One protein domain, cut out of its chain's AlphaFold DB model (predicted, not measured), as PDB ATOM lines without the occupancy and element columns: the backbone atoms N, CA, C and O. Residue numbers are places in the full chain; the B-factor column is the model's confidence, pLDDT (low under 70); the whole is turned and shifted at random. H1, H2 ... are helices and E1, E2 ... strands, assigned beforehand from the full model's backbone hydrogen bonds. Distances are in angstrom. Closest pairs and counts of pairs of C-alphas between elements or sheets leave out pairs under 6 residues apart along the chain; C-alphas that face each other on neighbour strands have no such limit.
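Overview. This is residues 5 to 140 of the 145 residues of the protein "5-formyltetrahydrofolate cyclo-ligase" of Candidatus Adlerbacteria bacterium GW2011_GWC1_50_9 (UniProt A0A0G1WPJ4). A strongly twisted sheet of six strands runs through the middle, with H1 packed on one side of it over E5 and E6. H3, E4 and the long stretch of residues 107 to 125 lie on the side away from H1, and H2 packs near the E2 end of the sheet and on H3. The printed part has 136 residues, with three named helices and seven named strands in the order H1 E1 E2 H2 E3 E4 H3 E5 E6 E7. The sheet, E2 E1 E3 E5 E6 E7, is mixed, with E7 antiparallel to E6, and the class is mixed, helices and strands, with under half of the residues in named elements. The whole is compact, with a radius of gyration of the C-alphas of 13.8 A and spans of 36 by 32 by 27 A.

Along the chain. H1, residues 5 to 13, begins at C-alpha 5 (-21.640, -22.115, 39.369) and is 12.1 A long. E1 is residues 17 to 21, 13.5 A, and E2 residues 37 to 41. H2, residues 49 to 59, is 15.2 A long and begins at C-alpha 49 (-11.199, 1.774, 23.206). E3 is residues 65 to 69, E4 residues 73 to 75 and H3 residues 87 to 94. E5, residues 100 to 106, is 19.8 A long; E6, residues 126 to 131, is 16.0 A. E7, residues 134 to 139, is 16.9 A and ends at C-alpha 139 (-24.814, -13.550, 38.230).

Arrangement. E2 and E1 are parallel, with N 38 and O 18 at 2.9 A. E1 and E3 are parallel, with N 19 and O 66 at 2.8 A. E3 and E5 are parallel, with N 102 and O 67 at 2.8 A. E5 and E6 are parallel, with N 128 and O 103 at 2.8 A. E6 and E7 form an antiparallel hairpin, with N 129 and O 136 at 2.9 A; these N and O pairs are within hydrogen-bond range. E2, H2, E3 is a split strand-helix-strand unit, two parallel strands with E1 between them, its crossover right-handed. H1 is on the sheet at a height of 8.6 A. H2 is on it at 9.4 A, along the strands at 22 degrees to E1 on the local plane. H2 and H3 touch, the C-alphas of Pro 49 and Phe 91 being closest at 4.7 A, at a steep tilt of 47 degrees, the same way. E4 pairs with no named strand. In H1, H2 and H3 every O i to N i+4 pair is within hydrogen-bond range.

Size, cuts and confidence. The C-alphas farthest apart, those of Ser 6 and Phe 46, are 38.3 A apart. The printed part has no cut. The links E1 to E2, E4 to H3 and E5 to E6 are long. Mean pLDDT of the printed part is 95.1, and no printed residue is under 70.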
ATOM      1  N   ASP A   5     -22.804 -21.545  40.043       83.75
ATOM      2  CA  ASP A   5     -21.640 -22.115  39.369       83.75
ATOM      3  C   ASP A   5     -22.026 -22.871  38.092       83.75
ATOM      4  O   ASP A   5     -21.464 -22.631  37.026       83.75
ATOM      5  N   SER A   6     -23.031 -23.748  38.167       85.88
ATOM      6  CA  SER A   6     -23.488 -24.523  37.001       85.88
ATOM      7  C   SER A   6     -24.066 -23.635  35.896       85.88
ATOM      8  O   SER A   6     -23.786 -23.869  34.717       85.88
ATOM      9  N   ARG A   7     -24.777 -22.558  36.254       91.44
ATOM     10  CA  ARG A   7     -25.295 -21.581  35.281       91.44
ATOM     11  C   ARG A   7     -24.175 -20.784  34.619       91.44
ATOM     12  O   ARG A   7     -24.192 -20.645  33.393       91.44
ATOM     13  N   PHE A   8     -23.205 -20.307  35.400       92.94
ATOM     14  CA  PHE A   8     -22.035 -19.606  34.875       92.94
ATOM     15  C   PHE A   8     -21.275 -20.489  33.888       92.94
ATOM     16  O   PHE A   8     -21.088 -20.102  32.739       92.94
ATOM     17  N   VAL A   9     -20.907 -21.705  34.303       92.75
ATOM     18  CA  VAL A   9     -20.146 -22.645  33.468       92.75
ATOM     19  C   VAL A   9     -20.898 -22.961  32.179       92.75
ATOM     20  O   VAL A   9     -20.307 -22.931  31.104       92.75
ATOM     21  N   LYS A  10     -22.211 -23.198  32.243       93.69
ATOM     22  CA  LYS A  10     -23.031 -23.443  31.050       93.69
ATOM     23  C   LYS A  10     -23.033 -22.256  30.084       93.69
ATOM     24  O   LYS A  10     -22.945 -22.460  28.877       93.69
ATOM     25  N   LYS A  11     -23.142 -21.025  30.598       94.00
ATOM     26  CA  LYS A  11     -23.074 -19.799  29.785       94.00
ATOM     27  C   LYS A  11     -21.687 -19.606  29.183       94.00
ATOM     28  O   LYS A  11     -21.589 -19.356  27.987       94.00
ATOM     29  N   LEU A  12     -20.642 -19.810  29.980       94.81
ATOM     30  CA  LEU A  12     -19.257 -19.699  29.549       94.81
ATOM     31  C   LEU A  12     -18.928 -20.708  28.441       94.81
ATOM     32  O   LEU A  12     -18.370 -20.332  27.417       94.81
ATOM     33  N   LEU A  13     -19.336 -21.972  28.593       94.81
ATOM     34  CA  LEU A  13     -19.127 -23.026  27.591       94.81
ATOM     35  C   LEU A  13     -19.963 -22.838  26.314       94.81
ATOM     36  O   LEU A  13     -19.659 -23.456  25.297       94.81
ATOM     37  N   ALA A  14     -21.002 -21.999  26.345       95.62
ATOM     38  CA  ALA A  14     -21.743 -21.600  25.148       95.62
ATOM     39  C   ALA A  14     -21.027 -20.495  24.345       95.62
ATOM     40  O   ALA A  14     -21.410 -20.203  23.207       95.62
ATOM     41  N   CYS A  15     -19.994 -19.866  24.913       96.69
ATOM     42  CA  CYS A  15     -19.093 -18.987  24.181       96.69
ATOM     43  C   CYS A  15     -18.051 -19.823  23.432       96.69
ATOM     44  O   CYS A  15     -17.485 -20.773  23.963       96.69
ATOM     45  N   GLN A  16     -17.783 -19.460  22.182       97.25
ATOM     46  CA  GLN A  16     -16.805 -20.154  21.343       97.25
ATOM     47  C   GLN A  16     -15.383 -19.650  21.606       97.25
ATOM     48  O   GLN A  16     -14.423 -20.411  21.481       97.25
ATOM     49  N   ILE A  17     -15.242 -18.366  21.947       97.06
ATOM     50  CA  ILE A  17     -13.961 -17.715  22.237       97.06
ATOM     51  C   ILE A  17     -14.100 -16.779  23.437       97.06
ATOM     52  O   ILE A  17     -15.205 -16.340  23.774       97.06
ATOM     53  N   ALA A  18     -12.964 -16.436  24.039       97.94
ATOM     54  CA  ALA A  18     -12.859 -15.306  24.948       97.94
ATOM     55  C   ALA A  18     -11.995 -14.178  24.366       97.94
ATOM     56  O   ALA A  18     -11.016 -14.418  23.651       97.94
ATOM     57  N   VAL A  19     -12.334 -12.948  24.735       98.12
ATOM     58  CA  VAL A  19     -11.443 -11.788  24.682       98.12
ATOM     59  C   VAL A  19     -11.019 -11.492  26.114       98.12
ATOM     60  O   VAL A  19     -11.860 -11.294  26.992       98.12
ATOM     61  N   GLY A  20      -9.716 -11.515  26.353       97.69
ATOM     62  CA  GLY A  20      -9.116 -11.234  27.647       97.69
ATOM     63  C   GLY A  20      -8.383  -9.900  27.661       97.69
ATOM     64  O   GLY A  20      -8.387  -9.136  26.696       97.69
ATOM     65  N   TYR A  21      -7.691  -9.665  28.764       97.56
ATOM     66  CA  TYR A  21      -6.804  -8.532  28.973       97.56
ATOM     67  C   TYR A  21      -5.474  -9.025  29.541       97.56
ATOM     68  O   TYR A  21      -5.397 -10.101  30.139       97.56
ATOM     69  N   GLN A  22      -4.414  -8.253  29.344       97.00
ATOM     70  CA  GLN A  22      -3.166  -8.468  30.060       97.00
ATOM     71  C   GLN A  22      -3.321  -7.865  31.468       97.00
ATOM     72  O   GLN A  22      -3.500  -6.650  31.574       97.00
ATOM     73  N   PRO A  23      -3.292  -8.686  32.535       95.81
ATOM     74  CA  PRO A  23      -3.589  -8.228  33.887       95.81
ATOM     75  C   PRO A  23      -2.501  -7.312  34.439       95.81
ATOM     76  O   PRO A  23      -1.308  -7.508  34.185       95.81
ATOM     77  N   LEU A  24      -2.929  -6.340  35.241       94.94
ATOM     78  CA  LEU A  24      -2.054  -5.593  36.138       94.94
ATOM     79  C   LEU A  24      -1.824  -6.367  37.449       94.94
ATOM     80  O   LEU A  24      -2.396  -7.430  37.674       94.94
ATOM     81  N   GLN A  25      -0.941  -5.854  38.311       91.75
ATOM     82  CA  GLN A  25      -0.477  -6.560  39.516       91.75
ATOM     83  C   GLN A  25      -1.611  -6.950  40.484       91.75
ATOM     84  O   GLN A  25      -1.534  -7.974  41.158       91.75
ATOM     85  N   ASP A  26      -2.641  -6.120  40.563       93.19
ATOM     86  CA  ASP A  26      -3.823  -6.218  41.420       93.19
ATOM     87  C   ASP A  26      -5.044  -6.794  40.684       93.19
ATOM     88  O   ASP A  26      -6.165  -6.696  41.176       93.19
ATOM     89  N   GLU A  27      -4.841  -7.429  39.526       94.94
ATOM     90  CA  GLU A  27      -5.905  -8.030  38.726       94.94
ATOM     91  C   GLU A  27      -5.659  -9.534  38.515       94.94
ATOM     92  O   GLU A  27      -4.533  -9.959  38.237       94.94
ATOM     93  N   PRO A  28      -6.703 -10.373  38.605       95.69
ATOM     94  CA  PRO A  28      -6.579 -11.789  38.289       95.69
ATOM     95  C   PRO A  28      -6.316 -11.992  36.793       95.69
ATOM     96  O   PRO A  28      -6.714 -11.185  35.950       95.69
ATOM     97  N   SER A  29      -5.671 -13.105  36.443       93.69
ATOM     98  CA  SER A  29      -5.465 -13.471  35.041       93.69
ATOM     99  C   SER A  29      -6.753 -14.039  34.426       93.69
ATOM    100  O   SER A  29      -7.391 -14.889  35.054       93.69
ATOM    101  N   PRO A  30      -7.120 -13.672  33.183       90.88
ATOM    102  CA  PRO A  30      -8.263 -14.244  32.465       90.88
ATOM    103  C   PRO A  30      -7.969 -15.649  31.897       90.88
ATOM    104  O   PRO A  30      -8.280 -15.960  30.748       90.88
ATOM    105  N   ALA A  31      -7.341 -16.512  32.695       80.81
ATOM    106  CA  ALA A  31      -6.831 -17.819  32.287       80.81
ATOM    107  C   ALA A  31      -7.823 -18.955  32.594       80.81
ATOM    108  O   ALA A  31      -7.515 -19.900  33.320       80.81
ATOM    109  N   PHE A  32      -9.030 -18.872  32.034       83.19
ATOM    110  CA  PHE A  32      -9.976 -19.992  32.059       83.19
ATOM    111  C   PHE A  32      -9.585 -21.040  31.009       83.19
ATOM    112  O   PHE A  32      -9.118 -20.700  29.923       83.19
ATOM    113  N   ALA A  33      -9.808 -22.324  31.309       75.88
ATOM    114  CA  ALA A  33      -9.478 -23.414  30.384       75.88
ATOM    115  C   ALA A  33     -10.325 -23.387  29.095       75.88
ATOM    116  O   ALA A  33      -9.852 -23.782  28.031       75.88
ATOM    117  N   SER A  34     -11.575 -22.922  29.187       84.75
ATOM    118  CA  SER A  34     -12.492 -22.780  28.055       84.75
ATOM    119  C   SER A  34     -13.515 -21.664  28.325       84.75
ATOM    120  O   SER A  34     -13.979 -21.561  29.464       84.75
ATOM    121  N   PRO A  35     -13.891 -20.858  27.314       92.62
ATOM    122  CA  PRO A  35     -13.311 -20.832  25.971       92.62
ATOM    123  C   PRO A  35     -11.904 -20.225  25.975       92.62
ATOM    124  O   PRO A  35     -11.550 -19.436  26.851       92.62
ATOM    125  N   SER A  36     -11.085 -20.583  24.983       94.00
ATOM    126  CA  SER A  36      -9.729 -20.040  24.873       94.00
ATOM    127  C   SER A  36      -9.756 -18.543  24.574       94.00
ATOM    128  O   SER A  36     -10.518 -18.084  23.716       94.00
ATOM    129  N   VAL A  37      -8.861 -17.795  25.216       95.94
ATOM    130  CA  VAL A  37      -8.618 -16.391  24.880       95.94
ATOM    131  C   VAL A  37      -7.993 -16.311  23.483       95.94
ATOM    132  O   VAL A  37      -6.953 -16.916  23.227       95.94
ATOM    133  N   ARG A  38      -8.649 -15.598  22.559       97.12
ATOM    134  CA  ARG A  38      -8.197 -15.405  21.164       97.12
ATOM    135  C   ARG A  38      -7.767 -13.975  20.849       97.12
ATOM    136  O   ARG A  38      -7.177 -13.746  19.800       97.12
ATOM    137  N   PHE A  39      -8.043 -13.041  21.750       97.31
ATOM    138  CA  PHE A  39      -7.573 -11.664  21.685       97.31
ATOM    139  C   PHE A  39      -7.290 -11.177  23.104       97.31
ATOM    140  O   PHE A  39      -8.085 -11.441  24.007       97.31
ATOM    141  N   THR A  40      -6.183 -10.462  23.287       97.56
ATOM    142  CA  THR A  40      -5.776  -9.905  24.579       97.56
ATOM    143  C   THR A  40      -5.634  -8.399  24.444       97.56
ATOM    144  O   THR A  40      -4.837  -7.923  23.640       97.56
ATOM    145  N   ILE A  41      -6.400  -7.655  25.237       97.38
ATOM    146  CA  ILE A  41      -6.295  -6.200  25.340       97.38
ATOM    147  C   ILE A  41      -5.063  -5.858  26.188       97.38
ATOM    148  O   ILE A  41      -4.971  -6.265  27.348       97.38
ATOM    149  N   SER A  42      -4.118  -5.115  25.615       94.56
ATOM    150  CA  SER A  42      -2.951  -4.595  26.337       94.56
ATOM    151  C   SER A  42      -3.339  -3.402  27.225       94.56
ATOM    152  O   SER A  42      -4.213  -2.625  26.836       94.56
ATOM    153  N   PRO A  43      -2.680  -3.184  28.379       92.12
ATOM    154  CA  PRO A  43      -2.927  -2.044  29.263       92.12
ATOM    155  C   PRO A  43      -2.267  -0.758  28.729       92.12
ATOM    156  O   PRO A  43      -1.526  -0.086  29.444       92.12
ATOM    157  N   ASP A  44      -2.495  -0.432  27.458       92.94
ATOM    158  CA  ASP A  44      -2.008   0.800  26.844       92.94
ATOM    159  C   ASP A  44      -3.029   1.930  27.076       92.94
ATOM    160  O   ASP A  44      -4.128   1.884  26.514       92.94
ATOM    161  N   PRO A  45      -2.708   2.958  27.885       85.94
ATOM    162  CA  PRO A  45      -3.629   4.060  28.150       85.94
ATOM    163  C   PRO A  45      -3.898   4.936  26.918       85.94
ATOM    164  O   PRO A  45      -4.853   5.715  26.939       85.94
ATOM    165  N   PHE A  46      -3.077   4.832  25.868       91.69
ATOM    166  CA  PHE A  46      -3.223   5.588  24.625       91.69
ATOM    167  C   PHE A  46      -3.991   4.822  23.543       91.69
ATOM    168  O   PHE A  46      -4.378   5.427  22.541       91.69
ATOM    169  N   ALA A  47      -4.243   3.524  23.734       95.31
ATOM    170  CA  ALA A  47      -5.056   2.747  22.811       95.31
ATOM    171  C   ALA A  47      -6.500   3.267  22.796       95.31
ATOM    172  O   ALA A  47      -7.118   3.462  23.846       95.31
ATOM    173  N   ASP A  48      -7.064   3.451  21.602       97.19
ATOM    174  CA  ASP A  48      -8.454   3.876  21.456       97.19
ATOM    175  C   ASP A  48      -9.407   2.705  21.792       97.19
ATOM    176  O   ASP A  48      -9.381   1.670  21.107       97.19
ATOM    177  N   PRO A  49     -10.259   2.828  22.830       97.69
ATOM    178  CA  PRO A  49     -11.199   1.774  23.206       97.69
ATOM    179  C   PRO A  49     -12.245   1.485  22.127       97.69
ATOM    180  O   PRO A  49     -12.677   0.341  21.993       97.69
ATOM    181  N   VAL A  50     -12.659   2.492  21.358       98.25
ATOM    182  CA  VAL A  50     -13.684   2.353  20.317       98.25
ATOM    183  C   VAL A  50     -13.100   1.654  19.095       98.25
ATOM    184  O   VAL A  50     -13.728   0.742  18.556       98.25
ATOM    185  N   GLU A  51     -11.877   2.005  18.693       98.25
ATOM    186  CA  GLU A  51     -11.205   1.301  17.595       98.25
ATOM    187  C   GLU A  51     -10.881  -0.147  17.987       98.25
ATOM    188  O   GLU A  51     -11.129  -1.067  17.209       98.25
ATOM    189  N   THR A  52     -10.444  -0.377  19.231       98.19
ATOM    190  CA  THR A  52     -10.247  -1.736  19.765       98.19
ATOM    191  C   THR A  52     -11.552  -2.533  19.734       98.19
ATOM    192  O   THR A  52     -11.574  -3.668  19.256       98.19
ATOM    193  N   ALA A  53     -12.664  -1.940  20.190       98.31
ATOM    194  CA  ALA A  53     -13.988  -2.560  20.152       98.31
ATOM    195  C   ALA A  53     -14.410  -2.914  18.722       98.31
ATOM    196  O   ALA A  53     -14.871  -4.029  18.467       98.31
ATOM    197  N   LYS A  54     -14.210  -2.003  17.770       98.31
ATOM    198  CA  LYS A  54     -14.509  -2.228  16.354       98.31
ATOM    199  C   LYS A  54     -13.668  -3.364  15.777       98.31
ATOM    200  O   LYS A  54     -14.222  -4.251  15.128       98.31
ATOM    201  N   GLN A  55     -12.365  -3.381  16.055       98.00
ATOM    202  CA  GLN A  55     -11.455  -4.430  15.606       98.00
ATOM    203  C   GLN A  55     -11.917  -5.812  16.080       98.00
ATOM    204  O   GLN A  55     -12.065  -6.720  15.259       98.00
ATOM    205  N   VAL A  56     -12.181  -5.980  17.382       97.88
ATOM    206  CA  VAL A  56     -12.621  -7.281  17.916       97.88
ATOM    207  C   VAL A  56     -14.009  -7.659  17.405       97.88
ATOM    208  O   VAL A  56     -14.255  -8.828  17.118       97.88
ATOM    209  N   SER A  57     -14.905  -6.685  17.230       97.88
ATOM    210  CA  SER A  57     -16.263  -6.921  16.723       97.88
ATOM    211  C   SER A  57     -16.253  -7.419  15.284       97.88
ATOM    212  O   SER A  57     -16.984  -8.348  14.962       97.88
ATOM    213  N   VAL A  58     -15.392  -6.858  14.430       97.88
ATOM    214  CA  VAL A  58     -15.192  -7.344  13.057       97.88
ATOM    215  C   VAL A  58     -14.548  -8.729  13.064       97.88
ATOM    216  O   VAL A  58     -15.000  -9.621  12.351       97.88
ATOM    217  N   MET A  59     -13.523  -8.934  13.895       97.81
ATOM    218  CA  MET A  59     -12.811 -10.211  13.995       97.81
ATOM    219  C   MET A  59     -13.721 -11.372  14.431       97.81
ATOM    220  O   MET A  59     -13.513 -12.507  14.003       97.81
ATOM    221  N   PHE A  60     -14.733 -11.096  15.260       97.56
ATOM    222  CA  PHE A  60     -15.613 -12.101  15.868       97.56
ATOM    223  C   PHE A  60     -17.108 -11.873  15.567       97.56
ATOM    224  O   PHE A  60     -17.963 -12.237  16.377       97.56
ATOM    225  N   ALA A  61     -17.431 -11.286  14.408       94.19
ATOM    226  CA  ALA A  61     -18.776 -10.808  14.059       94.19
ATOM    227  C   ALA A  61     -19.894 -11.854  14.233       94.19
ATOM    228  O   ALA A  61     -20.945 -11.538  14.790       94.19
ATOM    229  N   GLU A  62     -19.637 -13.110  13.857       93.31
ATOM    230  CA  GLU A  62     -20.603 -14.223  13.908       93.31
ATOM    231  C   GLU A  62     -20.320 -15.222  15.039       93.31
ATOM    232  O   GLU A  62     -20.846 -16.333  15.072       93.31
ATOM    233  N   THR A  63     -19.475 -14.833  15.992       95.25
ATOM    234  CA  THR A  63     -19.020 -15.713  17.069       95.25
ATOM    235  C   THR A  63     -19.761 -15.396  18.368       95.25
ATOM    236  O   THR A  63     -20.118 -14.245  18.648       95.25
ATOM    237  N   SER A  64     -20.007 -16.419  19.189       96.31
ATOM    238  CA  SER A  64     -20.393 -16.238  20.594       96.31
ATOM    239  C   SER A  64     -19.146 -15.937  21.433       96.31
ATOM    240  O   SER A  64     -18.228 -16.758  21.486       96.31
ATOM    241  N   VAL A  65     -19.095 -14.761  22.062       98.06
ATOM    242  CA  VAL A  65     -17.895 -14.222  22.723       98.06
ATOM    243  C   VAL A  65     -18.142 -14.010  24.213       98.06
ATOM    244  O   VAL A  65     -19.170 -13.452  24.601       98.06
ATOM    245  N   CYS A  66     -17.165 -14.417  25.025       98.00
ATOM    246  CA  CYS A  66     -17.017 -14.007  26.419       98.00
ATOM    247  C   CYS A  66     -15.962 -12.895  26.515       98.00
ATOM    248  O   CYS A  66     -14.856 -13.039  25.997       98.00
ATOM    249  N   LEU A  67     -16.291 -11.788  27.167       98.25
ATOM    250  CA  LEU A  67     -15.364 -10.716  27.505       98.25
ATOM    251  C   LEU A  67     -14.968 -10.860  28.971       98.25
ATOM    252  O   LEU A  67     -15.844 -10.841  29.834       98.25
ATOM    253  N   TYR A  68     -13.672 -10.930  29.259       98.38
ATOM    254  CA  TYR A  68     -13.165 -10.739  30.615       98.38
ATOM    255  C   TYR A  68     -12.812  -9.270  30.831       98.38
ATOM    256  O   TYR A  68     -12.136  -8.667  29.998       98.38
ATOM    257  N   ILE A  69     -13.271  -8.694  31.942       97.88
ATOM    258  CA  ILE A  69     -13.130  -7.266  32.231       97.88
ATOM    259  C   ILE A  69     -12.430  -7.066  33.586       97.88
ATOM    260  O   ILE A  69     -12.932  -7.570  34.594       97.88
ATOM    261  N   PRO A  70     -11.323  -6.300  33.644       97.38
ATOM    262  CA  PRO A  70     -10.661  -5.930  34.887       97.38
ATOM    263  C   PRO A  70     -11.284  -4.692  35.537       97.38
ATOM    264  O   PRO A  70     -11.944  -3.863  34.897       97.38
ATOM    265  N   GLY A  71     -11.006  -4.525  36.824       96.50
ATOM    266  CA  GLY A  71     -11.418  -3.378  37.621       96.50
ATOM    267  C   GLY A  71     -10.737  -3.387  38.985       96.50
ATOM    268  O   GLY A  71     -10.209  -4.405  39.420       96.50
ATOM    269  N   THR A  72     -10.759  -2.242  39.655       96.94
ATOM    270  CA  THR A  72     -10.212  -2.063  41.007       96.94
ATOM    271  C   THR A  72     -11.223  -2.455  42.084       96.94
ATOM    272  O   THR A  72     -10.832  -2.881  43.171       96.94
ATOM    273  N   ALA A  73     -12.518  -2.347  41.775       97.75
ATOM    274  CA  ALA A  73     -13.608  -2.788  42.633       97.75
ATOM    275  C   ALA A  73     -14.800  -3.278  41.805       97.75
ATOM    276  O   ALA A  73     -15.077  -2.761  40.721       97.75
ATOM    277  N   PHE A  74     -15.522  -4.255  42.343       98.06
ATOM    278  CA  PHE A  74     -16.738  -4.815  41.768       98.06
ATOM    279  C   PHE A  74     -17.781  -5.055  42.853       98.06
ATOM    280  O   PHE A  74     -17.432  -5.310  44.005       98.06
ATOM    281  N   ASP A  75     -19.058  -5.048  42.480       97.31
ATOM    282  CA  ASP A  75     -20.133  -5.519  43.352       97.31
ATOM    283  C   ASP A  75     -20.955  -6.650  42.731       97.31
ATOM    284  O   ASP A  75     -20.928  -6.906  41.525       97.31
ATOM    285  N   LYS A  76     -21.762  -7.312  43.565       95.06
ATOM    286  CA  LYS A  76     -22.705  -8.359  43.126       95.06
ATOM    287  C   LYS A  76     -23.799  -7.870  42.158       95.06
ATOM    288  O   LYS A  76     -24.579  -8.679  41.662       95.06
ATOM    289  N   HIS A  77     -23.924  -6.561  41.944       94.69
ATOM    290  CA  HIS A  77     -24.905  -5.945  41.049       94.69
ATOM    291  C   HIS A  77     -24.332  -5.674  39.651       94.69
ATOM    292  O   HIS A  77     -25.069  -5.216  38.776       94.69
ATOM    293  N   GLY A  78     -23.060  -6.012  39.424       95.81
ATOM    294  CA  GLY A  78     -22.376  -5.840  38.147       95.81
ATOM    295  C   GLY A  78     -21.764  -4.460  37.961       95.81
ATOM    296  O   GLY A  78     -21.319  -4.152  36.855       95.81
ATOM    297  N   THR A  79     -21.733  -3.630  39.008       96.69
ATOM    298  CA  THR A  79     -20.962  -2.386  39.003       96.69
ATOM    299  C   THR A  79     -19.481  -2.719  39.045       96.69
ATOM    300  O   THR A  79     -19.055  -3.641  39.745       96.69
ATOM    301  N   ARG A  80     -18.694  -1.930  38.317       96.31
ATOM    302  CA  ARG A  80     -17.247  -2.053  38.242       96.31
ATOM    303  C   ARG A  80     -16.618  -0.671  38.273       96.31
ATOM    304  O   ARG A  80     -16.977   0.184  37.473       96.31
ATOM    305  N   HIS A  81     -15.632  -0.478  39.137       96.94
ATOM    306  CA  HIS A  81     -14.767   0.696  39.099       96.94
ATOM    307  C   HIS A  81     -13.481   0.364  38.358       96.94
ATOM    308  O   HIS A  81     -12.814  -0.629  38.637       96.94
ATOM    309  N   GLY A  82     -13.156   1.187  37.364       93.88
ATOM    310  CA  GLY A  82     -11.866   1.153  36.682       93.88
ATOM    311  C   GLY A  82     -10.851   2.093  37.335       93.88
ATOM    312  O   GLY A  82     -11.047   2.602  38.433       93.88
ATOM    313  N   ARG A  83      -9.775   2.400  36.606       92.69
ATOM    314  CA  ARG A  83      -8.716   3.327  37.055       92.69
ATOM    315  C   ARG A  83      -8.958   4.800  36.692       92.69
ATOM    316  O   ARG A  83      -8.029   5.594  36.713       92.69
ATOM    317  N   GLY A  84     -10.188   5.164  36.324       89.12
ATOM    318  CA  GLY A  84     -10.598   6.561  36.110       89.12
ATOM    319  C   GLY A  84     -10.551   7.095  34.671       89.12
ATOM    320  O   GLY A  84     -11.057   8.182  34.432       89.12
ATOM    321  N   SER A  85     -10.023   6.355  33.686       88.75
ATOM    322  CA  SER A  85     -10.003   6.801  32.274       88.75
ATOM    323  C   SER A  85     -11.278   6.479  31.476       88.75
ATOM    324  O   SER A  85     -11.386   6.853  30.303       88.75
ATOM    325  N   GLY A  86     -12.212   5.718  32.060       93.38
ATOM    326  CA  GLY A  86     -13.423   5.241  31.375       93.38
ATOM    327  C   GLY A  86     -13.136   4.409  30.117       93.38
ATOM    328  O   GLY A  86     -13.940   4.393  29.185       93.38
ATOM    329  N   TRP A  87     -11.955   3.781  30.022       96.69
ATOM    330  CA  TRP A  87     -11.552   3.028  28.829       96.69
ATOM    331  C   TRP A  87     -12.500   1.853  28.567       96.69
ATOM    332  O   TRP A  87     -13.087   1.751  27.493       96.69
ATOM    333  N   TYR A  88     -12.723   1.013  29.586       97.06
ATOM    334  CA  TYR A  88     -13.598  -0.153  29.463       97.06
ATOM    335  C   TYR A  88     -15.067   0.226  29.286       97.06
ATOM    336  O   TYR A  88     -15.777  -0.495  28.601       97.06
ATOM    337  N   ASP A  89     -15.524   1.359  29.819       96.88
ATOM    338  CA  ASP A  89     -16.903   1.815  29.615       96.88
ATOM    339  C   ASP A  89     -17.138   2.200  28.149       96.88
ATOM    340  O   ASP A  89     -18.115   1.770  27.538       96.88
ATOM    341  N   ARG A  90     -16.180   2.897  27.525       97.50
ATOM    342  CA  ARG A  90     -16.225   3.204  26.084       97.50
ATOM    343  C   ARG A  90     -16.090   1.960  25.206       97.50
ATOM    344  O   ARG A  90     -16.795   1.846  24.202       97.50
ATOM    345  N   PHE A  91     -15.224   1.021  25.587       98.12
ATOM    346  CA  PHE A  91     -15.069  -0.258  24.891       98.12
ATOM    347  C   PHE A  91     -16.368  -1.077  24.952       98.12
ATOM    348  O   PHE A  91     -16.897  -1.480  23.918       98.12
ATOM    349  N   LEU A  92     -16.936  -1.261  26.148       97.56
ATOM    350  CA  LEU A  92     -18.150  -2.052  26.372       97.56
ATOM    351  C   LEU A  92     -19.403  -1.428  25.746       97.56
ATOM    352  O   LEU A  92     -20.301  -2.162  25.337       97.56
ATOM    353  N   ALA A  93     -19.459  -0.100  25.640       97.44
ATOM    354  CA  ALA A  93     -20.519   0.599  24.917       97.44
ATOM    355  C   ALA A  93     -20.442   0.386  23.391       97.44
ATOM    356  O   ALA A  93     -21.441   0.570  22.701       97.44
ATOM    357  N   SER A  94     -19.269   0.006  22.870       98.06
ATOM    358  CA  SER A  94     -18.992  -0.093  21.428       98.06
ATOM    359  C   SER A  94     -18.952  -1.530  20.891       98.06
ATOM    360  O   SER A  94     -19.003  -1.731  19.679       98.06
ATOM    361  N   VAL A  95     -18.855  -2.539  21.762       97.94
ATOM    362  CA  VAL A  95     -18.947  -3.964  21.388       97.94
ATOM    363  C   VAL A  95     -20.406  -4.449  21.364       97.94
ATOM    364  O   VAL A  95     -21.257  -3.876  22.049       97.94
ATOM    365  N   PRO A  96     -20.730  -5.535  20.634       96.88
ATOM    366  CA  PRO A  96     -22.068  -6.112  20.630       96.88
ATOM    367  C   PRO A  96     -22.580  -6.426  22.040       96.88
ATOM    368  O   PRO A  96     -21.964  -7.181  22.790       96.88
ATOM    369  N   SER A  97     -23.765  -5.917  22.381       93.44
ATOM    370  CA  SER A  97     -24.410  -6.153  23.684       93.44
ATOM    371  C   SER A  97     -24.751  -7.623  23.948       93.44
ATOM    372  O   SER A  97     -24.929  -8.012  25.093       93.44
ATOM    373  N   ARG A  98     -24.812  -8.452  22.895       94.25
ATOM    374  CA  ARG A  98     -25.043  -9.903  22.991       94.25
ATOM    375  C   ARG A  98     -23.849 -10.691  23.545       94.25
ATOM    376  O   ARG A  98     -23.993 -11.882  23.805       94.25
ATOM    377  N   TRP A  99     -22.661 -10.088  23.612       96.75
ATOM    378  CA  TRP A  99     -21.472 -10.751  24.144       96.75
ATOM    379  C   TRP A  99     -21.538 -10.807  25.666       96.75
ATOM    380  O   TRP A  99     -21.880  -9.818  26.307       96.75
ATOM    381  N   MET A 100     -21.190 -11.962  26.232       96.75
ATOM    382  CA  MET A 100     -21.203 -12.179  27.676       96.75
ATOM    383  C   MET A 100     -20.083 -11.367  28.327       96.75
ATOM    384  O   MET A 100     -18.934 -11.457  27.901       96.75
ATOM    385  N   ARG A 101     -20.400 -10.598  29.368       97.81
ATOM    386  CA  ARG A 101     -19.460  -9.730  30.087       97.81
ATOM    387  C   ARG A 101     -19.163 -10.302  31.467       97.81
ATOM    388  O   ARG A 101     -20.067 -10.433  32.291       97.81
ATOM    389  N   VAL A 102     -17.900 -10.603  31.741       98.00
ATOM    390  CA  VAL A 102     -17.451 -11.231  32.987       98.00
ATOM    391  C   VAL A 102     -16.400 -10.362  33.673       98.00
ATOM    392  O   VAL A 102     -15.257 -10.276  33.229       98.00
ATOM    393  N   GLY A 103     -16.780  -9.723  34.776       98.06
ATOM    394  CA  GLY A 103     -15.841  -9.051  35.666       98.06
ATOM    395  C   GLY A 103     -14.978 -10.067  36.407       98.06
ATOM    396  O   GLY A 103     -15.513 -11.017  36.974       98.06
ATOM    397  N   LEU A 104     -13.661  -9.869  36.412       98.12
ATOM    398  CA  LEU A 104     -12.736 -10.690  37.190       98.12
ATOM    399  C   LEU A 104     -12.090  -9.838  38.277       98.12
ATOM    400  O   LEU A 104     -11.518  -8.786  37.988       98.12
ATOM    401  N   CYS A 105     -12.147 -10.302  39.520       97.81
ATOM    402  CA  CYS A 105     -11.502  -9.618  40.632       97.81
ATOM    403  C   CYS A 105     -10.964 -10.578  41.684       97.81
ATOM    404  O   CYS A 105     -11.362 -11.738  41.758       97.81
ATOM    405  N   PHE A 106     -10.054 -10.079  42.512       97.56
ATOM    406  CA  PHE A 106      -9.704 -10.731  43.766       97.56
ATOM    407  C   PHE A 106     -10.769 -10.454  44.833       97.56
ATOM    408  O   PHE A 106     -11.519  -9.481  44.751       97.56
ATOM    409  N   GLU A 107     -10.804 -11.290  45.870       97.06
ATOM    410  CA  GLU A 107     -11.745 -11.160  46.993       97.06
ATOM    411  C   GLU A 107     -11.713  -9.779  47.671       97.06
ATOM    412  O   GLU A 107     -12.761  -9.241  48.017       97.06
ATOM    413  N   ASN A 108     -10.539  -9.154  47.789       96.69
ATOM    414  CA  ASN A 108     -10.382  -7.810  48.366       96.69
ATOM    415  C   ASN A 108     -10.923  -6.672  47.478       96.69
ATOM    416  O   ASN A 108     -11.095  -5.556  47.962       96.69
ATOM    417  N   SER A 109     -11.195  -6.953  46.205       97.50
ATOM    418  CA  SER A 109     -11.798  -6.029  45.242       97.50
ATOM    419  C   SER A 109     -13.292  -6.297  45.041       97.50
ATOM    420  O   SER A 109     -13.907  -5.691  44.164       97.50
ATOM    421  N   PHE A 110     -13.900  -7.197  45.819       98.06
ATOM    422  CA  PHE A 110     -15.320  -7.519  45.722       98.06
ATOM    423  C   PHE A 110     -16.131  -6.951  46.891       98.06
ATOM    424  O   PHE A 110     -15.752  -7.059  48.056       98.06
ATOM    425  N   SER A 111     -17.296  -6.386  46.576       97.38
ATOM    426  CA  SER A 111     -18.226  -5.804  47.536       97.38
ATOM    427  C   SER A 111     -19.593  -6.488  47.484       97.38
ATOM    428  O   SER A 111     -20.251  -6.584  46.445       97.38
ATOM    429  N   HIS A 112     -20.086  -6.915  48.648       95.69
ATOM    430  CA  HIS A 112     -21.461  -7.406  48.781       95.69
ATOM    431  C   HIS A 112     -22.502  -6.279  48.827       95.69
ATOM    432  O   HIS A 112     -23.705  -6.558  48.697       95.69
ATOM    433  N   THR A 113     -22.065  -5.036  49.033       95.06
ATOM    434  CA  THR A 113     -22.908  -3.839  49.010       95.06
ATOM    435  C   THR A 113     -22.757  -3.110  47.676       95.06
ATOM    436  O   THR A 113     -21.657  -3.118  47.119       95.06
ATOM    437  N   PRO A 114     -23.823  -2.462  47.172       95.50
ATOM    438  CA  PRO A 114     -23.740  -1.685  45.943       95.50
ATOM    439  C   PRO A 114     -22.625  -0.640  46.003       95.50
ATOM    440  O   PRO A 114     -22.494   0.078  46.998       95.50
ATOM    441  N   LEU A 115     -21.839  -0.564  44.938       96.00
ATOM    442  CA  LEU A 115     -20.931   0.541  44.678       96.00
ATOM    443  C   LEU A 115     -21.695   1.673  43.983       96.00
ATOM    444  O   LEU A 115     -22.742   1.458  43.370       96.00
ATOM    445  N   ASN A 116     -21.150   2.887  44.056       94.94
ATOM    446  CA  ASN A 116     -21.667   3.996  43.259       94.94
ATOM    447  C   ASN A 116     -21.508   3.664  41.775       94.94
ATOM    448  O   ASN A 116     -20.432   3.245  41.352       94.94
ATOM    449  N   ARG A 117     -22.572   3.858  41.002       93.25
ATOM    450  CA  ARG A 117     -22.598   3.597  39.566       93.25
ATOM    451  C   ARG A 117     -23.240   4.773  38.864       93.25
ATOM    452  O   ARG A 117     -24.371   5.133  39.191       93.25
ATOM    453  N   GLU A 118     -22.539   5.317  37.887       93.38
ATOM    454  CA  GLU A 118     -23.048   6.381  37.036       93.38
ATOM    455  C   GLU A 118     -23.857   5.806  35.868       93.38
ATOM    456  O   GLU A 118     -23.738   4.635  35.508       93.38
ATOM    457  N   THR A 119     -24.699   6.625  35.238       92.19
ATOM    458  CA  THR A 119     -25.589   6.156  34.159       92.19
ATOM    459  C   THR A 119     -24.850   5.741  32.886       92.19
ATOM    460  O   THR A 119     -25.424   5.057  32.043       92.19
ATOM    461  N   TRP A 120     -23.603   6.182  32.715       90.75
ATOM    462  CA  TRP A 120     -22.752   5.823  31.578       90.75
ATOM    463  C   TRP A 120     -21.855   4.610  31.854       90.75
ATOM    464  O   TRP A 120     -21.301   4.049  30.903       90.75
ATOM    465  N   ASP A 121     -21.724   4.192  33.116       94.50
ATOM    466  CA  ASP A 121     -20.898   3.046  33.488       94.50
ATOM    467  C   ASP A 121     -21.502   1.765  32.917       94.50
ATOM    468  O   ASP A 121     -22.690   1.473  33.091       94.50
ATOM    469  N   GLN A 122     -20.675   0.980  32.228       96.19
ATOM    470  CA  GLN A 122     -21.146  -0.239  31.585       96.19
ATOM    471  C   GLN A 122     -21.096  -1.405  32.577       96.19
ATOM    472  O   GLN A 122     -20.006  -1.772  33.030       96.19
ATOM    473  N   PRO A 123     -22.244  -2.029  32.906       96.00
ATOM    474  CA  PRO A 123     -22.253  -3.153  33.821       96.00
ATOM    475  C   PRO A 123     -21.751  -4.428  33.138       96.00
ATOM    476  O   PRO A 123     -21.731  -4.554  31.906       96.00
ATOM    477  N   VAL A 124     -21.388  -5.398  33.972       97.38
ATOM    478  CA  VAL A 124     -21.051  -6.765  33.559       97.38
ATOM    479  C   VAL A 124     -22.162  -7.736  33.951       97.38
ATOM    480  O   VAL A 124     -22.918  -7.455  34.880       97.38
ATOM    481  N   ASP A 125     -22.260  -8.872  33.264       96.75
ATOM    482  CA  ASP A 125     -23.312  -9.882  33.460       96.75
ATOM    483  C   ASP A 125     -22.967 -10.865  34.585       96.75
ATOM    484  O   ASP A 125     -23.848 -11.410  35.250       96.75
ATOM    485  N   TRP A 126     -21.672 -11.104  34.792       97.12
ATOM    486  CA  TRP A 126     -21.148 -12.003  35.815       97.12
ATOM    487  C   TRP A 126     -19.938 -11.396  36.511       97.12
ATOM    488  O   TRP A 126     -19.166 -10.667  35.889       97.12
ATOM    489  N   ILE A 127     -19.748 -11.749  37.779       97.50
ATOM    490  CA  ILE A 127     -18.518 -11.498  38.531       97.50
ATOM    491  C   ILE A 127     -17.911 -12.834  38.940       97.50
ATOM    492  O   ILE A 127     -18.574 -13.626  39.612       97.50
ATOM    493  N   CYS A 128     -16.651 -13.056  38.577       97.00
ATOM    494  CA  CYS A 128     -15.838 -14.140  39.112       97.00
ATOM    495  C   CYS A 128     -14.872 -13.568  40.146       97.00
ATOM    496  O   CYS A 128     -14.027 -12.730  39.820       97.00
ATOM    497  N   VAL A 129     -14.992 -14.039  41.382       97.12
ATOM    498  CA  VAL A 129     -14.142 -13.609  42.494       97.12
ATOM    499  C   VAL A 129     -13.097 -14.685  42.748       97.12
ATOM    500  O   VAL A 129     -13.428 -15.768  43.235       97.12
ATOM    501  N   GLN A 130     -11.838 -14.388  42.434       96.69
ATOM    502  CA  GLN A 130     -10.713 -15.264  42.720       96.69
ATOM    503  C   GLN A 130     -10.363 -15.207  44.207       96.69
ATOM    504  O   GLN A 130     -10.049 -14.149  44.763       96.69
ATOM    505  N   LYS A 131     -10.362 -16.385  44.825       94.25
ATOM    506  CA  LYS A 131      -9.940 -16.633  46.202       94.25
ATOM    507  C   LYS A 131      -8.682 -17.491  46.213       94.25
ATOM    508  O   LYS A 131      -8.250 -18.008  45.185       94.25
ATOM    509  N   LYS A 132      -8.113 -17.684  47.404       90.81
ATOM    510  CA  LYS A 132      -6.936 -18.539  47.603       90.81
ATOM    511  C   LYS A 132      -7.150 -19.974  47.100       90.81
ATOM    512  O   LYS A 132      -6.257 -20.525  46.466       90.81
ATOM    513  N   ASP A 133      -8.335 -20.534  47.348       90.50
ATOM    514  CA  ASP A 133      -8.633 -21.954  47.114       90.50
ATOM    515  C   ASP A 133      -9.674 -22.186  46.000       90.50
ATOM    516  O   ASP A 133     -10.201 -23.288  45.858       90.50
ATOM    517  N   GLY A 134     -10.006 -21.161  45.203       91.75
ATOM    518  CA  GLY A 134     -10.997 -21.308  44.137       91.75
ATOM    519  C   GLY A 134     -11.552 -20.001  43.580       91.75
ATOM    520  O   GLY A 134     -10.924 -18.946  43.661       91.75
ATOM    521  N   MET A 135     -12.743 -20.098  42.994       93.12
ATOM    522  CA  MET A 135     -13.486 -18.996  42.385       93.12
ATOM    523  C   MET A 135     -14.947 -19.060  42.833       93.12
ATOM    524  O   MET A 135     -15.549 -20.131  42.774       93.12
ATOM    525  N   ASP A 136     -15.513 -17.918  43.218       94.44
ATOM    526  CA  ASP A 136     -16.964 -17.747  43.352       94.44
ATOM    527  C   ASP A 136     -17.537 -17.086  42.094       94.44
ATOM    528  O   ASP A 136     -16.877 -16.240  41.484       94.44
ATOM    529  N   TYR A 137     -18.799 -17.384  41.770       94.56
ATOM    530  CA  TYR A 137     -19.495 -16.814  40.614       94.56
ATOM    531  C   TYR A 137     -20.801 -16.127  41.016       94.56
ATOM    532  O   TYR A 137     -21.707 -16.748  41.585       94.56
ATOM    533  N   TYR A 138     -20.944 -14.857  40.643       94.94
ATOM    534  CA  TYR A 138     -22.140 -14.056  40.891       94.94
ATOM    535  C   TYR A 138     -22.767 -13.641  39.566       94.94
ATOM    536  O   TYR A 138     -22.163 -12.898  38.798       94.94
ATOM    537  N   GLU A 139     -23.990 -14.101  39.307       95.00
ATOM    538  CA  GLU A 139     -24.814 -13.550  38.230       95.00
ATOM    539  C   GLU A 139     -25.318 -12.171  38.649       95.00
ATOM    540  O   GLU A 139     -25.886 -12.010  39.736       95.00
ATOM    541  N   THR A 140     -25.127 -11.178  37.793       92.56
ATOM    542  CA  THR A 140     -25.566  -9.818  38.073       92.56
ATOM    543  C   THR A 140     -26.997  -9.639  37.577       92.56
ATOM    544  O   THR A 140     -27.438 -10.220  36.586       92.56
TER     545      THR A 140